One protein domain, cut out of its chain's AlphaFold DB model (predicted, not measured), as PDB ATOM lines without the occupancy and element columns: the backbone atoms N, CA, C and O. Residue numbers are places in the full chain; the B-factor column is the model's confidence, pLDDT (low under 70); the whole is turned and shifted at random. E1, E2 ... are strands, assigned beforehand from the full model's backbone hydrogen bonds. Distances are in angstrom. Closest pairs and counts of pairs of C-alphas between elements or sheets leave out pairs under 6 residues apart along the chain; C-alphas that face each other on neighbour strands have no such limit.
ATOM      1  N   ASN A  28     140.996 241.396 166.154       86.88
ATOM      2  CA  ASN A  28     142.048 240.542 165.595       86.88
ATOM      3  C   ASN A  28     143.394 240.637 166.342       86.88
ATOM      4  O   ASN A  28     144.303 239.871 166.038       86.88
ATOM      5  N   ALA A  29     143.546 241.566 167.293       90.25
ATOM      6  CA  ALA A  29     144.700 241.624 168.188       90.25
ATOM      7  C   ALA A  29     144.661 240.548 169.294       90.25
ATOM      8  O   ALA A  29     145.699 240.263 169.893       90.25
ATOM      9  N   PHE A  30     143.497 239.944 169.564       93.56
ATOM     10  CA  PHE A  30     143.316 238.909 170.586       93.56
ATOM     11  C   PHE A  30     143.703 237.529 170.050       93.56
ATOM     12  O   PHE A  30     142.851 236.717 169.692       93.56
ATOM     13  N   THR A  31     145.006 237.272 169.948       93.56
ATOM     14  CA  THR A  31     145.559 236.026 169.387       93.56
ATOM     15  C   THR A  31     146.269 235.151 170.416       93.56
ATOM     16  O   THR A  31     146.545 233.986 170.129       93.56
ATOM     17  N   LEU A  32     146.551 235.675 171.612       95.12
ATOM     18  CA  LEU A  32     147.264 234.947 172.658       95.12
ATOM     19  C   LEU A  32     146.315 233.963 173.342       95.12
ATOM     20  O   LEU A  32     145.402 234.390 174.037       95.12
ATOM     21  N   LEU A  33     146.528 232.660 173.180       93.31
ATOM     22  CA  LEU A  33     145.733 231.638 173.861       93.31
ATOM     23  C   LEU A  33     146.046 231.642 175.364       93.31
ATOM     24  O   LEU A  33     147.159 231.303 175.760       93.31
ATOM     25  N   LEU A  34     145.072 232.038 176.185       94.69
ATOM     26  CA  LEU A  34     145.214 232.100 177.646       94.69
ATOM     27  C   LEU A  34     144.712 230.833 178.328       94.69
ATOM     28  O   LEU A  34     145.257 230.421 179.348       94.69
ATOM     29  N   TYR A  35     143.672 230.221 177.767       90.75
ATOM     30  CA  TYR A  35     143.110 228.988 178.291       90.75
ATOM     31  C   TYR A  35     142.647 228.086 177.152       90.75
ATOM     32  O   TYR A  35     141.862 228.494 176.290       90.75
ATOM     33  N   ALA A  36     143.141 226.852 177.187       79.81
ATOM     34  CA  ALA A  36     142.709 225.750 176.349       79.81
ATOM     35  C   ALA A  36     142.179 224.646 177.275       79.81
ATOM     36  O   ALA A  36     142.943 224.166 178.117       79.81
ATOM     37  N   PRO A  37     140.900 224.254 177.168       85.00
ATOM     38  CA  PRO A  37     140.372 223.164 177.976       85.00
ATOM     39  C   PRO A  37     141.030 221.833 177.583       85.00
ATOM     40  O   PRO A  37     141.345 221.624 176.415       85.00
ATOM     41  N   GLU A  38     141.175 220.909 178.535       89.38
ATOM     42  CA  GLU A  38     141.720 219.566 178.260       89.38
ATOM     43  C   GLU A  38     140.770 218.727 177.388       89.38
ATOM     44  O   GLU A  38     141.196 218.090 176.428       89.38
ATOM     45  N   TYR A  39     139.468 218.765 177.698       91.62
ATOM     46  CA  TYR A  39     138.450 217.935 177.036       91.62
ATOM     47  C   TYR A  39     137.477 218.727 176.157       91.62
ATOM     48  O   TYR A  39     136.934 218.194 175.191       91.62
ATOM     49  N   ALA A  40     137.215 219.993 176.490       90.56
ATOM     50  CA  ALA A  40     136.250 220.809 175.763       90.56
ATOM     51  C   ALA A  40     136.899 221.503 174.555       90.56
ATOM     52  O   ALA A  40     137.966 222.097 174.658       90.56
ATOM     53  N   SER A  41     136.213 221.488 173.413       90.00
ATOM     54  CA  SER A  41     136.647 222.162 172.178       90.00
ATOM     55  C   SER A  41     135.728 223.317 171.757       90.00
ATOM     56  O   SER A  41     136.065 224.108 170.870       90.00
ATOM     57  N   GLY A  42     134.571 223.442 172.414       92.75
ATOM     58  CA  GLY A  42     133.519 224.402 172.085       92.75
ATOM     59  C   GLY A  42     133.847 225.858 172.411       92.75
ATOM     60  O   GLY A  42     133.119 226.737 171.972       92.75
ATOM     61  N   PHE A  43     134.931 226.153 173.131       94.81
ATOM     62  CA  PHE A  43     135.328 227.534 173.401       94.81
ATOM     63  C   PHE A  43     136.841 227.711 173.522       94.81
ATOM     64  O   PHE A  43     137.582 226.743 173.688       94.81
ATOM     65  N   ASP A  44     137.300 228.952 173.388       93.75
ATOM     66  CA  ASP A  44     138.651 229.373 173.764       93.75
ATOM     67  C   ASP A  44     138.628 230.751 174.427       93.75
ATOM     68  O   ASP A  44     137.706 231.541 174.206       93.75
ATOM     69  N   ILE A  45     139.647 231.016 175.249       96.31
ATOM     70  CA  ILE A  45     139.868 232.318 175.881       96.31
ATOM     71  C   ILE A  45     141.186 232.875 175.360       96.31
ATOM     72  O   ILE A  45     142.245 232.256 175.523       96.31
ATOM     73  N   LYS A  46     141.120 234.052 174.738       95.88
ATOM     74  CA  LYS A  46     142.268 234.734 174.143       95.88
ATOM     75  C   LYS A  46     142.499 236.102 174.767       95.88
ATOM     76  O   LYS A  46     141.559 236.841 175.037       95.88
ATOM     77  N   GLY A  47     143.766 236.446 174.951       96.38
ATOM     78  CA  GLY A  47     144.245 237.768 175.333       96.38
ATOM     79  C   GLY A  47     144.915 238.483 174.164       96.38
ATOM     80  O   GLY A  47     145.098 237.921 173.079       96.38
ATOM     81  N   ALA A  48     145.326 239.721 174.408       94.81
ATOM     82  CA  ALA A  48     146.139 240.521 173.499       94.81
ATOM     83  C   ALA A  48     147.401 241.012 174.226       94.81
ATOM     84  O   ALA A  48     147.403 241.195 175.442       94.81
ATOM     85  N   GLY A  49     148.496 241.212 173.489       92.44
ATOM     86  CA  GLY A  49     149.762 241.652 174.080       92.44
ATOM     87  C   GLY A  49     149.618 242.981 174.830       92.44
ATOM     88  O   GLY A  49     149.152 243.965 174.257       92.44
ATOM     89  N   GLY A  50     150.025 243.005 176.103       90.50
ATOM     90  CA  GLY A  50     149.939 244.194 176.961       90.50
ATOM     91  C   GLY A  50     148.517 244.581 177.383       90.50
ATOM     92  O   GLY A  50     148.314 245.723 177.790       90.50
ATOM     93  N   LYS A  51     147.547 243.668 177.250       92.88
ATOM     94  CA  LYS A  51     146.157 243.845 177.679       92.88
ATOM     95  C   LYS A  51     145.786 242.824 178.744       92.88
ATOM     96  O   LYS A  51     146.252 241.686 178.697       92.88
ATOM     97  N   GLU A  52     144.913 243.226 179.656       95.25
ATOM     98  CA  GLU A  52     144.324 242.336 180.663       95.25
ATOM     99  C   GLU A  52     142.911 241.879 180.297       95.25
ATOM    100  O   GLU A  52     142.454 240.848 180.791       95.25
ATOM    101  N   SER A  53     142.212 242.612 179.426       96.94
ATOM    102  CA  SER A  53     140.922 242.161 178.906       96.94
ATOM    103  C   SER A  53     141.076 240.861 178.128       96.94
ATOM    104  O   SER A  53     142.131 240.574 177.553       96.94
ATOM    105  N   VAL A  54     140.001 240.080 178.081       96.94
ATOM    106  CA  VAL A  54     139.989 238.791 177.387       96.94
ATOM    107  C   VAL A  54     138.786 238.668 176.469       96.94
ATOM    108  O   VAL A  54     137.700 239.177 176.748       96.94
ATOM    109  N   LEU A  55     138.994 237.954 175.369       96.50
ATOM    110  CA  LEU A  55     137.968 237.558 174.424       96.50
ATOM    111  C   LEU A  55     137.675 236.072 174.612       96.50
ATOM    112  O   LEU A  55     138.555 235.230 174.432       96.50
ATOM    113  N   ILE A  56     136.425 235.755 174.918       95.88
ATOM    114  CA  ILE A  56     135.916 234.389 174.942       95.88
ATOM    115  C   ILE A  56     135.171 234.159 173.633       95.88
ATOM    116  O   ILE A  56     134.248 234.902 173.294       95.88
ATOM    117  N   THR A  57     135.579 233.129 172.900       94.31
ATOM    118  CA  THR A  57     134.910 232.693 171.670       94.31
ATOM    119  C   THR A  57     134.234 231.361 171.933       94.31
ATOM    120  O   THR A  57     134.924 230.405 172.282       94.31
ATOM    121  N   VAL A  58     132.921 231.281 171.732       94.88
ATOM    122  CA  VAL A  58     132.135 230.051 171.891       94.88
ATOM    123  C   VAL A  58     131.586 229.623 170.533       94.88
ATOM    124  O   VAL A  58     131.034 230.428 169.789       94.88
ATOM    125  N   ARG A  59     131.764 228.350 170.192       94.75
ATOM    126  CA  ARG A  59     131.385 227.726 168.921       94.75
ATOM    127  C   ARG A  59     130.274 226.718 169.162       94.75
ATOM    128  O   ARG A  59     130.375 225.919 170.089       94.75
ATOM    129  N   ASN A  60     129.262 226.738 168.302       95.31
ATOM    130  CA  ASN A  60     128.054 225.917 168.395       95.31
ATOM    131  C   ASN A  60     127.484 225.874 169.831       95.31
ATOM    132  O   ASN A  60     127.383 224.800 170.422       95.31
ATOM    133  N   PRO A  61     127.157 227.044 170.419       92.31
ATOM    134  CA  PRO A  61     126.891 227.186 171.856       92.31
ATOM    135  C   PRO A  61     125.645 226.452 172.383       92.31
ATOM    136  O   PRO A  61     125.490 226.337 173.594       92.31
ATOM    137  N   TRP A  62     124.763 225.954 171.517       91.94
ATOM    138  CA  TRP A  62     123.592 225.163 171.901       91.94
ATOM    139  C   TRP A  62     123.434 223.936 171.005       91.94
ATOM    140  O   TRP A  62     123.988 223.854 169.907       91.94
ATOM    141  N   GLN A  63     122.650 222.965 171.473       90.06
ATOM    142  CA  GLN A  63     122.388 221.743 170.724       90.06
ATOM    143  C   GLN A  63     121.735 222.057 169.371       90.06
ATOM    144  O   GLN A  63     120.752 222.788 169.290       90.06
ATOM    145  N   GLY A  64     122.289 221.477 168.306       94.19
ATOM    146  CA  GLY A  64     121.822 221.707 166.939       94.19
ATOM    147  C   GLY A  64     122.333 223.002 166.303       94.19
ATOM    148  O   GLY A  64     122.004 223.257 165.149       94.19
ATOM    149  N   ALA A  65     123.141 223.805 167.004       94.50
ATOM    150  CA  ALA A  65     123.860 224.904 166.374       94.50
ATOM    151  C   ALA A  65     124.873 224.358 165.356       94.50
ATOM    152  O   ALA A  65     125.711 223.518 165.693       94.50
ATOM    153  N   ASP A  66     124.810 224.869 164.131       94.62
ATOM    154  CA  ASP A  66     125.777 224.585 163.076       94.62
ATOM    155  C   ASP A  66     126.423 225.891 162.621       94.62
ATOM    156  O   ASP A  66     125.741 226.841 162.234       94.62
ATOM    157  N   SER A  67     127.751 225.933 162.693       94.81
ATOM    158  CA  SER A  67     128.570 227.067 162.266       94.81
ATOM    159  C   SER A  67     128.199 228.395 162.947       94.81
ATOM    160  O   SER A  67     128.401 229.475 162.388       94.81
ATOM    161  N   VAL A  68     127.695 228.330 164.183       96.00
ATOM    162  CA  VAL A  68     127.372 229.507 165.004       96.00
ATOM    163  C   VAL A  68     128.556 229.835 165.902       96.00
ATOM    164  O   VAL A  68     129.085 228.963 166.588       96.00
ATOM    165  N   THR A  69     128.957 231.104 165.935       94.50
ATOM    166  CA  THR A  69     129.963 231.603 166.881       94.50
ATOM    167  C   THR A  69     129.395 232.779 167.660       94.50
ATOM    168  O   THR A  69     128.801 233.682 167.073       94.50
ATOM    169  N   THR A  70     129.581 232.766 168.975       95.25
ATOM    170  CA  THR A  70     129.256 233.882 169.864       95.25
ATOM    171  C   THR A  70     130.509 234.338 170.597       95.25
ATOM    172  O   THR A  70     131.471 233.582 170.772       95.25
ATOM    173  N   TRP A  71     130.504 235.602 171.010       95.38
ATOM    174  CA  TRP A  71     131.637 236.224 171.677       95.38
ATOM    175  C   TRP A  71     131.200 236.919 172.957       95.38
ATOM    176  O   TRP A  71     130.177 237.611 172.986       95.38
ATOM    177  N   LEU A  72     132.032 236.776 173.985       96.31
ATOM    178  CA  LEU A  72     131.970 237.549 175.217       96.31
ATOM    179  C   LEU A  72     133.311 238.257 175.405       96.31
ATOM    180  O   LEU A  72     134.365 237.622 175.393       96.31
ATOM    181  N   PHE A  73     133.269 239.573 175.572       97.44
ATOM    182  CA  PHE A  73     134.442 240.379 175.875       97.44
ATOM    183  C   PHE A  73     134.416 240.806 177.339       97.44
ATOM    184  O   PHE A  73     133.477 241.475 177.769       97.44
ATOM    185  N   ILE A  74     135.441 240.430 178.102       97.44
ATOM    186  CA  ILE A  74     135.568 240.817 179.509       97.44
ATOM    187  C   ILE A  74     136.577 241.951 179.604       97.44
ATOM    188  O   ILE A  74     137.776 241.745 179.408       97.44
ATOM    189  N   VAL A  75     136.081 243.142 179.924       97.25
ATOM    190  CA  VAL A  75     136.877 244.355 180.103       97.25
ATOM    191  C   VAL A  75     137.579 244.327 181.456       97.25
ATOM    192  O   VAL A  75     136.930 244.166 182.494       97.25
ATOM    193  N   ARG A  76     138.889 244.571 181.459       96.56
ATOM    194  CA  ARG A  76     139.711 244.721 182.669       96.56
ATOM    195  C   ARG A  76     140.349 246.102 182.736       96.56
ATOM    196  O   ARG A  76     140.632 246.707 181.712       96.56
ATOM    197  N   ASN A  77     140.529 246.610 183.955       93.69
ATOM    198  CA  ASN A  77     141.288 247.829 184.269       93.69
ATOM    199  C   ASN A  77     140.952 249.066 183.415       93.69
ATOM    200  O   ASN A  77     141.822 249.871 183.095       93.69
ATOM    201  N   GLY A  78     139.674 249.229 183.058       91.25
ATOM    202  CA  GLY A  78     139.206 250.368 182.266       91.25
ATOM    203  C   GLY A  78     139.649 250.347 180.802       91.25
ATOM    204  O   GLY A  78     139.535 251.367 180.128       91.25
ATOM    205  N   GLU A  79     140.149 249.215 180.301       94.94
ATOM    206  CA  GLU A  79     140.449 249.048 178.883       94.94
ATOM    207  C   GLU A  79     139.192 249.234 178.021       94.94
ATOM    208  O   GLU A  79     138.071 248.909 178.411       94.94
ATOM    209  N   GLU A  80     139.373 249.775 176.821       93.12
ATOM    210  CA  GLU A  80     138.262 249.982 175.900       93.12
ATOM    211  C   GLU A  80     137.851 248.675 175.222       93.12
ATOM    212  O   GLU A  80     138.683 247.836 174.868       93.12
ATOM    213  N   VAL A  81     136.546 248.535 174.982       94.94
ATOM    214  CA  VAL A  81     136.017 247.471 174.126       94.94
ATOM    215  C   VAL A  81     136.564 247.667 172.705       94.94
ATOM    216  O   VAL A  81     136.532 248.799 172.207       94.94
ATOM    217  N   PRO A  82     137.040 246.600 172.035       92.88
ATOM    218  CA  PRO A  82     137.516 246.655 170.662       92.88
ATOM    219  C   PRO A  82     136.548 247.347 169.704       92.88
ATOM    220  O   PRO A  82     135.349 247.064 169.699       92.88
ATOM    221  N   GLU A  83     137.080 248.227 168.856       90.12
ATOM    222  CA  GLU A  83     136.294 248.913 167.831       90.12
ATOM    223  C   GLU A  83     135.577 247.890 166.932       90.12
ATOM    224  O   GLU A  83     136.195 246.962 166.400       90.12
ATOM    225  N   GLY A  84     134.261 248.058 166.771       89.69
ATOM    226  CA  GLY A  84     133.426 247.171 165.957       89.69
ATOM    227  C   GLY A  84     133.083 245.822 166.601       89.69
ATOM    228  O   GLY A  84     132.568 244.949 165.903       89.69
ATOM    229  N   PHE A  85     133.347 245.620 167.898       94.06
ATOM    230  CA  PHE A  85     132.934 244.403 168.601       94.06
ATOM    231  C   PHE A  85     131.411 244.258 168.663       94.06
ATOM    232  O   PHE A  85     130.709 245.100 169.220       94.06
ATOM    233  N   ALA A  86     130.921 243.154 168.100       90.38
ATOM    234  CA  ALA A  86     129.520 242.760 168.099       90.38
ATOM    235  C   ALA A  86     129.369 241.467 168.913       90.38
ATOM    236  O   ALA A  86     129.473 240.359 168.389       90.38
ATOM    237  N   GLY A  87     129.175 241.620 170.219       93.75
ATOM    238  CA  GLY A  87     129.026 240.522 171.168       93.75
ATOM    239  C   GLY A  87     128.646 241.045 172.547       93.75
ATOM    240  O   GLY A  87     128.461 242.250 172.737       93.75
ATOM    241  N   GLN A  88     128.528 240.144 173.517       95.44
ATOM    242  CA  GLN A  88     128.260 240.545 174.895       95.44
ATOM    243  C   GLN A  88     129.526 241.119 175.532       95.44
ATOM    244  O   GLN A  88     130.636 240.662 175.255       95.44
ATOM    245  N   VAL A  89     129.363 242.121 176.393       96.81
ATOM    246  CA  VAL A  89     130.470 242.757 177.111       96.81
ATOM    247  C   VAL A  89     130.199 242.674 178.603       96.81
ATOM    248  O   VAL A  89     129.169 243.158 179.066       96.81
ATOM    249  N   LEU A  90     131.152 242.123 179.345       97.00
ATOM    250  CA  LEU A  90     131.182 242.166 180.803       97.00
ATOM    251  C   LEU A  90     132.268 243.147 181.246       97.00
ATOM    252  O   LEU A  90     133.387 243.110 180.736       97.00
ATOM    253  N   LYS A  91     131.959 244.024 182.201       95.19
ATOM    254  CA  LYS A  91     132.941 244.950 182.780       95.19
ATOM    255  C   LYS A  91     133.383 244.448 184.149       95.19
ATOM    256  O   LYS A  91     132.583 244.436 185.075       95.19
ATOM    257  N   GLY A  92     134.663 244.105 184.283       94.12
ATOM    258  CA  GLY A  92     135.215 243.561 185.522       94.12
ATOM    259  C   GLY A  92     134.753 242.130 185.811       94.12
ATOM    260  O   GLY A  92     134.373 241.391 184.905       94.12
TER     261      GLY A  92
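What this domain is: This is residues 28 to 92 of the 162 residues of the protein "ABC transporter substrate-binding protein" of Escherichia coli (UniProt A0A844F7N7). One strongly twisted five-stranded sheet, a single layer with no named helix, has E1 to E4 winding to and fro before a loop returns E5 beside E4. The 65 printed residues hold E1 to E5 in chain order; sheet order is E1, E2, E3, E4, E5, mixed. The class is all strand, with 26 residues in named elements; the whole is compact, radius of gyration of the C-alphas 12.3 A, spans 37 by 25 by 21 A.

Where its parts are: E4, residues 69 to 75, is 19.6 A long; E3, 54 to 59, 16.4 A; E2, 43 to 47, 13.7 A. Edge strands are E1, 32 to 35, from C-alpha (147.264, 234.947, 172.658), and E5, 88 to 91, ending at C-alpha (132.941, 244.950, 182.780).

How they stand to each other: E1 to E4 form a meander, each the antiparallel neighbour of the one before. N 56 and O 72 of hairpin E3 and E4 are 2.8 A apart, within hydrogen-bond range; so are N 46 and O 55 of hairpin E2 and E3, 2.8 A, and N 34 and O 45 of hairpin E1 and E2, 2.9 A. E5 is parallel to E4 at 15 degrees, with N 75 and O 90 2.8 A apart. E1 and E5 are apart.

The domain as a whole: The C-alphas farthest apart, Gly 50 and Gly 64, are 37.4 A apart. The link E4 to E5, 12 residues, is long. The printed part has no cut; no printed residue is under pLDDT 70.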